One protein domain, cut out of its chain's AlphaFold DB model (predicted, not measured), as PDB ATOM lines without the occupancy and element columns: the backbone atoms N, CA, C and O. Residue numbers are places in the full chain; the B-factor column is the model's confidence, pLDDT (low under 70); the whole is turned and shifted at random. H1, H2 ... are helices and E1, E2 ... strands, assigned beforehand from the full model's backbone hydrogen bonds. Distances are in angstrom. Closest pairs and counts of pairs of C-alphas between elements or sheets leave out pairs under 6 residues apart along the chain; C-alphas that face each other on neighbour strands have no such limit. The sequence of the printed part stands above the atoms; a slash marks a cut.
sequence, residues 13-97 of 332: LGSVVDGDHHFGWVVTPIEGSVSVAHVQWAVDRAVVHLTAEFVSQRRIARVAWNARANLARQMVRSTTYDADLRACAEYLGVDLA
ATOM      1  N   LEU A  13     148.575 114.535  84.422       91.81
ATOM      2  CA  LEU A  13     148.032 115.886  84.457       91.81
ATOM      3  C   LEU A  13     147.482 116.182  85.851       91.81
ATOM      4  O   LEU A  13     146.709 115.396  86.393       91.81
ATOM      5  N   GLY A  14     147.836 117.340  86.396       92.38
ATOM      6  CA  GLY A  14     147.242 117.897  87.605       92.38
ATOM      7  C   GLY A  14     146.714 119.299  87.324       92.38
ATOM      8  O   GLY A  14     147.436 120.124  86.773       92.38
ATOM      9  N   SER A  15     145.461 119.585  87.667       92.12
ATOM     10  CA  SER A  15     144.877 120.915  87.460       92.12
ATOM     11  C   SER A  15     145.147 121.812  88.668       92.12
ATOM     12  O   SER A  15     144.855 121.431  89.800       92.12
ATOM     13  N   VAL A  16     145.701 123.001  88.432       92.44
ATOM     14  CA  VAL A  16     145.965 124.014  89.459       92.44
ATOM     15  C   VAL A  16     144.782 124.975  89.484       92.44
ATOM     16  O   VAL A  16     144.659 125.852  88.626       92.44
ATOM     17  N   VAL A  17     143.881 124.786  90.447       88.12
ATOM     18  CA  VAL A  17     142.599 125.503  90.547       88.12
ATOM     19  C   VAL A  17     142.358 126.053  91.953       88.12
ATOM     20  O   VAL A  17     142.774 125.448  92.940       88.12
ATOM     21  N   ASP A  18     141.651 127.181  92.037       86.12
ATOM     22  CA  ASP A  18     141.095 127.761  93.269       86.12
ATOM     23  C   ASP A  18     139.667 128.260  93.000       86.12
ATOM     24  O   ASP A  18     139.460 129.228  92.258       86.12
ATOM     25  N   GLY A  19     138.670 127.570  93.563       81.94
ATOM     26  CA  GLY A  19     137.257 127.793  93.241       81.94
ATOM     27  C   GLY A  19     136.987 127.638  91.739       81.94
ATOM     28  O   GLY A  19     137.361 126.634  91.140       81.94
ATOM     29  N   ASP A  20     136.386 128.661  91.125       76.62
ATOM     30  CA  ASP A  20     136.089 128.699  89.682       76.62
ATOM     31  C   ASP A  20     137.291 129.127  88.817       76.62
ATOM     32  O   ASP A  20     137.174 129.271  87.598       76.62
ATOM     33  N   HIS A  21     138.450 129.400  89.424       72.06
ATOM     34  CA  HIS A  21     139.606 129.934  88.715       72.06
ATOM     35  C   HIS A  21     140.647 128.854  88.428       72.06
ATOM     36  O   HIS A  21     141.176 128.224  89.342       72.06
ATOM     37  N   HIS A  22     140.977 128.686  87.149       85.75
ATOM     38  CA  HIS A  22     141.983 127.743  86.675       85.75
ATOM     39  C   HIS A  22     143.292 128.468  86.353       85.75
ATOM     40  O   HIS A  22     143.368 129.210  85.374       85.75
ATOM     41  N   PHE A  23     144.325 128.238  87.161       84.56
ATOM     42  CA  PHE A  23     145.642 128.857  86.987       84.56
ATOM     43  C   PHE A  23     146.483 128.159  85.920       84.56
ATOM     44  O   PHE A  23     147.300 128.800  85.265       84.56
ATOM     45  N   GLY A  24     146.296 126.854  85.723       88.00
ATOM     46  CA  GLY A  24     147.088 126.094  84.765       88.00
ATOM     47  C   GLY A  24     147.076 124.595  85.024       88.00
ATOM     48  O   GLY A  24     146.369 124.098  85.897       88.00
ATOM     49  N   TRP A  25     147.889 123.878  84.253       92.75
ATOM     50  CA  TRP A  25     148.068 122.436  84.378       92.75
ATOM     51  C   TRP A  25     149.521 122.126  84.732       92.75
ATOM     52  O   TRP A  25     150.441 122.651  84.107       92.75
ATOM     53  N   VAL A  26     149.725 121.233  85.694       93.31
ATOM     54  CA  VAL A  26     150.980 120.503  85.870       93.31
ATOM     55  C   VAL A  26     150.946 119.330  84.906       93.31
ATOM     56  O   VAL A  26     150.040 118.503  84.973       93.31
ATOM     57  N   VAL A  27     151.921 119.263  84.005       91.44
ATOM     58  CA  VAL A  27     152.046 118.180  83.028       91.44
ATOM     59  C   VAL A  27     153.397 117.520  83.237       91.44
ATOM     60  O   VAL A  27     154.421 118.188  83.121       91.44
ATOM     61  N   THR A  28     153.414 116.223  83.533       89.19
ATOM     62  CA  THR A  28     154.666 115.470  83.677       89.19
ATOM     63  C   THR A  28     154.617 114.182  82.852       89.19
ATOM     64  O   THR A  28     153.589 113.505  82.853       89.19
ATOM     65  N   PRO A  29     155.682 113.821  82.118       88.00
ATOM     66  CA  PRO A  29     155.739 112.541  81.416       88.00
ATOM     67  C   PRO A  29     155.859 111.377  82.411       88.00
ATOM     68  O   PRO A  29     156.493 111.504  83.459       88.00
ATOM     69  N   ILE A  30     155.271 110.233  82.070       82.94
ATOM     70  CA  ILE A  30     155.419 108.977  82.808       82.94
ATOM     71  C   ILE A  30     156.599 108.214  82.190       82.94
ATOM     72  O   ILE A  30     156.491 107.647  81.104       82.94
ATOM     73  N   GLU A  31     157.749 108.224  82.865       79.00
ATOM     74  CA  GLU A  31     158.956 107.510  82.428       79.00
ATOM     75  C   GLU A  31     159.082 106.145  83.126       79.00
ATOM     76  O   GLU A  31     158.847 106.016  84.328       79.00
ATOM     77  N   GLY A  32     159.470 105.109  82.370       69.44
ATOM     78  CA  GLY A  32     159.327 103.695  82.755       69.44
ATOM     79  C   GLY A  32     160.122 103.210  83.976       69.44
ATOM     80  O   GLY A  32     159.957 102.061  84.377       69.44
ATOM     81  N   SER A  33     160.970 104.046  84.577       71.75
ATOM     82  CA  SER A  33     161.714 103.715  85.800       71.75
ATOM     83  C   SER A  33     161.000 104.122  87.093       71.75
ATOM     84  O   SER A  33     161.417 103.691  88.168       71.75
ATOM     85  N   VAL A  34     159.947 104.945  87.026       77.50
ATOM     86  CA  VAL A  34     159.225 105.454  88.203       77.50
ATOM     87  C   VAL A  34     157.808 104.891  88.222       77.50
ATOM     88  O   VAL A  34     157.123 104.862  87.203       77.50
ATOM     89  N   SER A  35     157.342 104.431  89.388       85.94
ATOM     90  CA  SER A  35     155.968 103.937  89.493       85.94
ATOM     91  C   SER A  35     154.969 105.072  89.265       85.94
ATOM     92  O   SER A  35     155.141 106.184  89.766       85.94
ATOM     93  N   VAL A  36     153.877 104.763  88.565       84.88
ATOM     94  CA  VAL A  36     152.776 105.705  88.310       84.88
ATOM     95  C   VAL A  36     152.254 106.327  89.613       84.88
ATOM     96  O   VAL A  36     151.942 107.510  89.645       84.88
ATOM     97  N   ALA A  37     152.237 105.567  90.714       86.25
ATOM     98  CA  ALA A  37     151.820 106.059  92.028       86.25
ATOM     99  C   ALA A  37     152.758 107.141  92.599       86.25
ATOM    100  O   ALA A  37     152.285 108.099  93.207       86.25
ATOM    101  N   HIS A  38     154.074 107.025  92.389       88.06
ATOM    102  CA  HIS A  38     155.021 108.064  92.803       88.06
ATOM    103  C   HIS A  38     154.910 109.314  91.928       88.06
ATOM    104  O   HIS A  38     154.993 110.424  92.451       88.06
ATOM    105  N   VAL A  39     154.678 109.142  90.620       87.94
ATOM    106  CA  VAL A  39     154.411 110.263  89.708       87.94
ATOM    107  C   VAL A  39     153.125 110.989  90.123       87.94
ATOM    108  O   VAL A  39     153.143 112.209  90.242       87.94
ATOM    109  N   GLN A  40     152.057 110.253  90.456       88.50
ATOM    110  CA  GLN A  40     150.791 110.825  90.933       88.50
ATOM    111  C   GLN A  40     150.972 111.591  92.233       88.50
ATOM    112  O   GLN A  40     150.564 112.743  92.321       88.50
ATOM    113  N   TRP A  41     151.662 111.005  93.211       91.56
ATOM    114  CA  TRP A  41     151.951 111.690  94.468       91.56
ATOM    115  C   TRP A  41     152.743 112.990  94.256       91.56
ATOM    116  O   TRP A  41     152.453 114.005  94.892       91.56
ATOM    117  N   ALA A  42     153.729 112.981  93.353       91.00
ATOM    118  CA  ALA A  42     154.516 114.166  93.031       91.00
ATOM    119  C   ALA A  42     153.674 115.242  92.327       91.00
ATOM    120  O   ALA A  42     153.780 116.414  92.684       91.00
ATOM    121  N   VAL A  43     152.817 114.852  91.376       92.69
ATOM    122  CA  VAL A  43     151.886 115.760  90.685       92.69
ATOM    123  C   VAL A  43     150.883 116.356  91.670       92.69
ATOM    124  O   VAL A  43     150.742 117.575  91.706       92.69
ATOM    125  N   ASP A  44     150.260 115.544  92.524       92.38
ATOM    126  CA  ASP A  44     149.308 116.010  93.537       92.38
ATOM    127  C   ASP A  44     149.972 117.005  94.498       92.38
ATOM    128  O   ASP A  44     149.428 118.071  94.795       92.38
ATOM    129  N   ARG A  45     151.197 116.703  94.946       94.31
ATOM    130  CA  ARG A  45     151.962 117.597  95.821       94.31
ATOM    131  C   ARG A  45     152.361 118.896  95.116       94.31
ATOM    132  O   ARG A  45     152.289 119.959  95.732       94.31
ATOM    133  N   ALA A  46     152.759 118.830  93.846       92.69
ATOM    134  CA  ALA A  46     153.079 120.006  93.039       92.69
ATOM    135  C   ALA A  46     151.845 120.891  92.819       92.69
ATOM    136  O   ALA A  46     151.941 122.101  92.997       92.69
ATOM    137  N   VAL A  47     150.685 120.297  92.513       94.75
ATOM    138  CA  VAL A  47     149.407 121.012  92.399       94.75
ATOM    139  C   VAL A  47     149.099 121.761  93.690       94.75
ATOM    140  O   VAL A  47     148.838 122.957  93.639       94.75
ATOM    141  N   VAL A  48     149.203 121.113  94.856       92.56
ATOM    142  CA  VAL A  48     148.950 121.769  96.151       92.56
ATOM    143  C   VAL A  48     149.882 122.964  96.380       92.56
ATOM    144  O   VAL A  48     149.417 124.035  96.776       92.56
ATOM    145  N   HIS A  49     151.184 122.810  96.126       92.56
ATOM    146  CA  HIS A  49     152.150 123.897  96.308       92.56
ATOM    147  C   HIS A  49     151.922 125.054  95.330       92.56
ATOM    148  O   HIS A  49     151.886 126.206  95.763       92.56
ATOM    149  N   LEU A  50     151.712 124.756  94.046       90.50
ATOM    150  CA  LEU A  50     151.454 125.765  93.021       90.50
ATOM    151  C   LEU A  50     150.138 126.497  93.277       90.50
ATOM    152  O   LEU A  50     150.106 127.721  93.192       90.50
ATOM    153  N   THR A  51     149.070 125.792  93.666       89.25
ATOM    154  CA  THR A  51     147.807 126.436  94.048       89.25
ATOM    155  C   THR A  51     148.032 127.408  95.206       89.25
ATOM    156  O   THR A  51     147.606 128.557  95.123       89.25
ATOM    157  N   ALA A  52     148.744 127.002  96.265       89.00
ATOM    158  CA  ALA A  52     149.023 127.883  97.402       89.00
ATOM    159  C   ALA A  52     149.856 129.119  97.009       89.00
ATOM    160  O   ALA A  52     149.564 130.232  97.455       89.00
ATOM    161  N   GLU A  53     150.868 128.943  96.157       88.00
ATOM    162  CA  GLU A  53     151.702 130.035  95.657       88.00
ATOM    163  C   GLU A  53     150.900 131.014  94.790       88.00
ATOM    164  O   GLU A  53     150.895 132.215  95.071       88.00
ATOM    165  N   PHE A  54     150.151 130.520  93.800       85.25
ATOM    166  CA  PHE A  54     149.334 131.362  92.925       85.25
ATOM    167  C   PHE A  54     148.213 132.079  93.684       85.25
ATOM    168  O   PHE A  54     147.957 133.259  93.432       85.25
ATOM    169  N   VAL A  55     147.584 131.426  94.666       83.62
ATOM    170  CA  VAL A  55     146.610 132.074  95.559       83.62
ATOM    171  C   VAL A  55     147.271 133.200  96.361       83.62
ATOM    172  O   VAL A  55     146.697 134.287  96.477       83.62
ATOM    173  N   SER A  56     148.485 132.989  96.880       83.38
ATOM    174  CA  SER A  56     149.245 134.014  97.607       83.38
ATOM    175  C   SER A  56     149.596 135.211  96.716       83.38
ATOM    176  O   SER A  56     149.277 136.352  97.061       83.38
ATOM    177  N   GLN A  57     150.162 134.962  95.531       80.00
ATOM    178  CA  GLN A  57     150.485 136.001  94.548       80.00
ATOM    179  C   GLN A  57     149.236 136.807  94.159       80.00
ATOM    180  O   GLN A  57     149.245 138.040  94.193       80.00
ATOM    181  N   ARG A  58     148.119 136.123  93.885       76.00
ATOM    182  CA  ARG A  58     146.835 136.758  93.563       76.00
ATOM    183  C   ARG A  58     146.296 137.587  94.725       76.00
ATOM    184  O   ARG A  58     145.739 138.662  94.500       76.00
ATOM    185  N   ARG A  59     146.463 137.135  95.973       73.06
ATOM    186  CA  ARG A  59     146.064 137.895  97.166       73.06
ATOM    187  C   ARG A  59     146.885 139.175  97.311       73.06
ATOM    188  O   ARG A  59     146.292 140.222  97.554       73.06
ATOM    189  N   ILE A  60     148.205 139.112  97.121       74.69
ATOM    190  CA  ILE A  60     149.096 140.284  97.160       74.69
ATOM    191  C   ILE A  60     148.705 141.288  96.070       74.69
ATOM    192  O   ILE A  60     148.451 142.454  96.375       74.69
ATOM    193  N   ALA A  61     148.556 140.823  94.824       66.25
ATOM    194  CA  ALA A  61     148.133 141.659  93.703       66.25
ATOM    195  C   ALA A  61     146.768 142.320  93.964       66.25
ATOM    196  O   ALA A  61     146.592 143.516  93.741       66.25
ATOM    197  N   ARG A  62     145.809 141.573  94.527       69.56
ATOM    198  CA  ARG A  62     144.479 142.097  94.868       69.56
ATOM    199  C   ARG A  62     144.519 143.130  95.991       69.56
ATOM    200  O   ARG A  62     143.757 144.091  95.944       69.56
ATOM    201  N   VAL A  63     145.379 142.959  96.995       72.12
ATOM    202  CA  VAL A  63     145.563 143.948  98.072       72.12
ATOM    203  C   VAL A  63     146.164 145.239  97.517       72.12
ATOM    204  O   VAL A  63     145.630 146.312  97.799       72.12
ATOM    205  N   ALA A  64     147.200 145.147  96.678       70.19
ATOM    206  CA  ALA A  64     147.794 146.306  96.012       70.19
ATOM    207  C   ALA A  64     146.782 147.030  95.100       70.19
ATOM    208  O   ALA A  64     146.641 148.251  95.173       70.19
ATOM    209  N   TRP A  65     146.007 146.277  94.312       69.31
ATOM    210  CA  TRP A  65     144.939 146.828  93.476       69.31
ATOM    211  C   TRP A  65     143.852 147.515  94.311       69.31
ATOM    212  O   TRP A  65     143.469 148.647  94.023       69.31
ATOM    213  N   ASN A  66     143.400 146.885  95.400       76.56
ATOM    214  CA  ASN A  66     142.422 147.477  96.313       76.56
ATOM    215  C   ASN A  66     142.943 148.778  96.945       76.56
ATOM    216  O   ASN A  66     142.163 149.716  97.113       76.56
ATOM    217  N   ALA A  67     144.235 148.852  97.279       77.25
ATOM    218  CA  ALA A  67     144.861 150.056  97.818       77.25
ATOM    219  C   ALA A  67     144.863 151.202  96.791       77.25
ATOM    220  O   ALA A  67     144.349 152.280  97.096       77.25
ATOM    221  N   ARG A  68     145.316 150.953  95.551       81.25
ATOM    222  CA  ARG A  68     145.257 151.942  94.454       81.25
ATOM    223  C   ARG A  68     143.818 152.372  94.143       81.25
ATOM    224  O   ARG A  68     143.541 153.561  94.019       81.25
ATOM    225  N   ALA A  69     142.876 151.430  94.097       79.31
ATOM    226  CA  ALA A  69     141.465 151.723  93.845       79.31
ATOM    227  C   ALA A  69     140.803 152.519  94.989       79.31
ATOM    228  O   ALA A  69     139.886 153.308  94.743       79.31
ATOM    229  N   ASN A  70     141.221 152.313  96.244       82.88
ATOM    230  CA  ASN A  70     140.778 153.118  97.386       82.88
ATOM    231  C   ASN A  70     141.340 154.543  97.309       82.88
ATOM    232  O   ASN A  70     140.562 155.490  97.434       82.88
ATOM    233  N   LEU A  71     142.642 154.689  97.036       84.56
ATOM    234  CA  LEU A  71     143.296 155.985  96.838       84.56
ATOM    235  C   LEU A  71     142.588 156.785  95.740       84.56
ATOM    236  O   LEU A  71     142.149 157.908  95.964       84.56
ATOM    237  N   ALA A  72     142.370 156.176  94.578       82.94
ATOM    238  CA  ALA A  72     141.730 156.846  93.455       82.94
ATOM    239  C   ALA A  72     140.255 157.214  93.750       82.94
ATOM    240  O   ALA A  72     139.797 158.298  93.386       82.94
ATOM    241  N   ARG A  73     139.515 156.390  94.513       82.50
ATOM    242  CA  ARG A  73     138.176 156.765  95.024       82.50
ATOM    243  C   ARG A  73     138.221 157.961  95.968       82.50
ATOM    244  O   ARG A  73     137.328 158.807  95.906       82.50
ATOM    245  N   GLN A  74     139.224 158.035  96.839       84.00
ATOM    246  CA  GLN A  74     139.433 159.193  97.704       84.00
ATOM    247  C   GLN A  74     139.790 160.431  96.872       84.00
ATOM    248  O   GLN A  74     139.170 161.468  97.073       84.00
ATOM    249  N   MET A  75     140.652 160.316  95.857       85.56
ATOM    250  CA  MET A  75     140.998 161.426  94.953       85.56
ATOM    251  C   MET A  75     139.785 162.001  94.210       85.56
ATOM    252  O   MET A  75     139.687 163.215  94.055       85.56
ATOM    253  N   VAL A  76     138.845 161.155  93.767       82.44
ATOM    254  CA  VAL A  76     137.594 161.601  93.119       82.44
ATOM    255  C   VAL A  76     136.652 162.281  94.118       82.44
ATOM    256  O   VAL A  76     135.907 163.192  93.756       82.44
ATOM    257  N   ARG A  77     136.643 161.841  95.383       80.44
ATOM    258  CA  ARG A  77     135.738 162.384  96.406       80.44
ATOM    259  C   ARG A  77     136.256 163.675  97.033       80.44
ATOM    260  O   ARG A  77     135.437 164.548  97.335       80.44
ATOM    261  N   SER A  78     137.562 163.778  97.220       76.56
ATOM    262  CA  SER A  78     138.214 164.843  97.968       76.56
ATOM    263  C   SER A  78     138.570 166.031  97.079       76.56
ATOM    264  O   SER A  78     139.094 165.878  95.981       76.56
ATOM    265  N   THR A  79     138.303 167.235  97.580       72.50
ATOM    266  CA  THR A  79     138.736 168.500  96.962       72.50
ATOM    267  C   THR A  79     140.096 168.963  97.480       72.50
ATOM    268  O   THR A  79     140.762 169.764  96.834       72.50
ATOM    269  N   THR A  80     140.513 168.452  98.638       75.62
ATOM    270  CA  THR A  80     141.827 168.673  99.243       75.62
ATOM    271  C   THR A  80     142.455 167.328  99.582       75.62
ATOM    272  O   THR A  80     141.761 166.385  99.957       75.62
ATOM    273  N   TYR A  81     143.769 167.230  99.418       82.06
ATOM    274  CA  TYR A  81     144.536 166.057  99.821       82.06
ATOM    275  C   TYR A  81     145.193 166.385 101.158       82.06
ATOM    276  O   TYR A  81     145.842 167.426 101.281       82.06
ATOM    277  N   ASP A  82     144.974 165.560 102.175       82.94
ATOM    278  CA  ASP A  82     145.592 165.691 103.497       82.94
ATOM    279  C   ASP A  82     146.962 164.984 103.529       82.94
ATOM    280  O   ASP A  82     147.476 164.544 102.497       82.94
ATOM    281  N   ALA A  83     147.634 164.991 104.682       83.81
ATOM    282  CA  ALA A  83     148.952 164.370 104.824       83.81
ATOM    283  C   ALA A  83     148.890 162.843 104.639       83.81
ATOM    284  O   ALA A  83     149.759 162.276 103.979       83.81
ATOM    285  N   ASP A  84     147.830 162.203 105.136       80.62
ATOM    286  CA  ASP A  84     147.651 160.750 105.080       80.62
ATOM    287  C   ASP A  84     147.429 160.259 103.646       80.62
ATOM    288  O   ASP A  84     148.022 159.262 103.226       80.62
ATOM    289  N   LEU A  85     146.630 160.984 102.855       82.38
ATOM    290  CA  LEU A  85     146.412 160.668 101.447       82.38
ATOM    291  C   LEU A  85     147.690 160.855 100.623       82.38
ATOM    292  O   LEU A  85     147.966 160.040  99.742       82.38
ATOM    293  N   ARG A  86     148.485 161.895 100.918       85.19
ATOM    294  CA  ARG A  86     149.793 162.108 100.275       85.19
ATOM    295  C   ARG A  86     150.769 160.984 100.600       85.19
ATOM    296  O   ARG A  86     151.364 160.448  99.674       85.19
ATOM    297  N   ALA A  87     150.878 160.587 101.867       81.88
ATOM    298  CA  ALA A  87     151.737 159.480 102.275       81.88
ATOM    299  C   ALA A  87     151.305 158.151 101.627       81.88
ATOM    300  O   ALA A  87     152.139 157.391 101.138       81.88
ATOM    301  N   CYS A  88     149.992 157.890 101.552       83.69
ATOM    302  CA  CYS A  88     149.453 156.737 100.828       83.69
ATOM    303  C   CYS A  88     149.811 156.769  99.337       83.69
ATOM    304  O   CYS A  88     150.168 155.738  98.769       83.69
ATOM    305  N   ALA A  89     149.695 157.930  98.692       86.31
ATOM    306  CA  ALA A  89     150.017 158.086  97.280       86.31
ATOM    307  C   ALA A  89     151.512 157.915  97.007       86.31
ATOM    308  O   ALA A  89     151.865 157.175  96.095       86.31
ATOM    309  N   GLU A  90     152.375 158.501  97.837       86.12
ATOM    310  CA  GLU A  90     153.830 158.341  97.763       86.12
ATOM    311  C   GLU A  90     154.235 156.869  97.899       86.12
ATOM    312  O   GLU A  90     154.965 156.350  97.058       86.12
ATOM    313  N   TYR A  91     153.675 156.153  98.882       82.88
ATOM    314  CA  TYR A  91     153.916 154.718  99.059       82.88
ATOM    315  C   TYR A  91     153.486 153.884  97.840       82.88
ATOM    316  O   TYR A  91     154.103 152.872  97.514       82.88
ATOM    317  N   LEU A  92     152.418 154.302  97.157       83.00
ATOM    318  CA  LEU A  92     151.915 153.644  95.954       83.00
ATOM    319  C   LEU A  92     152.576 154.169  94.665       83.00
ATOM    320  O   LEU A  92     152.277 153.646  93.594       83.00
ATOM    321  N   GLY A  93     153.470 155.159  94.736       84.19
ATOM    322  CA  GLY A  93     154.098 155.770  93.561       84.19
ATOM    323  C   GLY A  93     153.112 156.535  92.671       84.19
ATOM    324  O   GLY A  93     153.242 156.508  91.454       84.19
ATOM    325  N   VAL A  94     152.092 157.156  93.264       87.31
ATOM    326  CA  VAL A  94     151.070 157.937  92.561       87.31
ATOM    327  C   VAL A  94     151.344 159.423  92.740       87.31
ATOM    328  O   VAL A  94     151.288 159.932  93.860       87.31
ATOM    329  N   ASP A  95     151.546 160.143  91.637       88.88
ATOM    330  CA  ASP A  95     151.666 161.598  91.687       88.88
ATOM    331  C   ASP A  95     150.284 162.264  91.852       88.88
ATOM    332  O   ASP A  95     149.424 162.227  90.964       88.88
ATOM    333  N   LEU A  96     150.048 162.874  93.017       87.56
ATOM    334  CA  LEU A  96     148.831 163.643  93.295       87.56
ATOM    335  C   LEU A  96     148.862 165.065  92.719       87.56
ATOM    336  O   LEU A  96     147.817 165.715  92.701       87.56
ATOM    337  N   ALA A  97     150.028 165.562  92.305       89.06
ATOM    338  CA  ALA A  97     150.205 166.886  91.718       89.06
ATOM    339  C   ALA A  97     150.053 166.887  90.190       89.06
ATOM    340  O   ALA A  97     149.867 167.956  89.607       89.06
TER     341      ALA A  97
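What this domain is: This is residues 13 to 97 of the 332 residues of the protein "Transcriptional regulator, CdaR" of Rhodococcus wratislaviensis (UniProt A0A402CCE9). One long helix, H1, makes the axis of a rod; the hairpin of E1 and E2 packs on its residues 39 to 55, and short H2 folds back near its other end. The printed part has 85 residues, with two named strands, antiparallel, then two named helices; the class is mixed. It is extended, with a radius of gyration of the C-alphas of 21.7 A and spans of 69 by 22 by 15 A.

Where its parts are: Find C-alpha 13 at (148.032, 115.886, 84.457), where E1, residues 13 to 18, begins. E2 is residues 21 to 29, 24.8 A. H1, residues 36 to 77, runs 59.7 A to C-alpha 77 at (135.738, 162.384, 96.406). H2 is residues 83 to 92, 14.2 A.

How they stand to each other: In the E1 and E2 hairpin, N 14 and O 26 are within hydrogen-bond range, 2.9 A. The closest C-alphas of E1 and H1, Val 16 and Val 47, are 5.4 A apart. H1 touches H2 with residues 68 to 71 alone, the closest C-alphas being Arg 68 and Leu 92, 7.0 A; this helical hairpin runs opposite ways at 37 degrees, only just a steep tilt. Both helices have every O i to N i+4 pair within range.

The domain as a whole: The farthest C-alphas, Ser 33 and Thr 79, are 69.6 A apart. The printed part has no cut and no long link. Look for pLDDT under 70 at residues 32, 61 to 62 and 65.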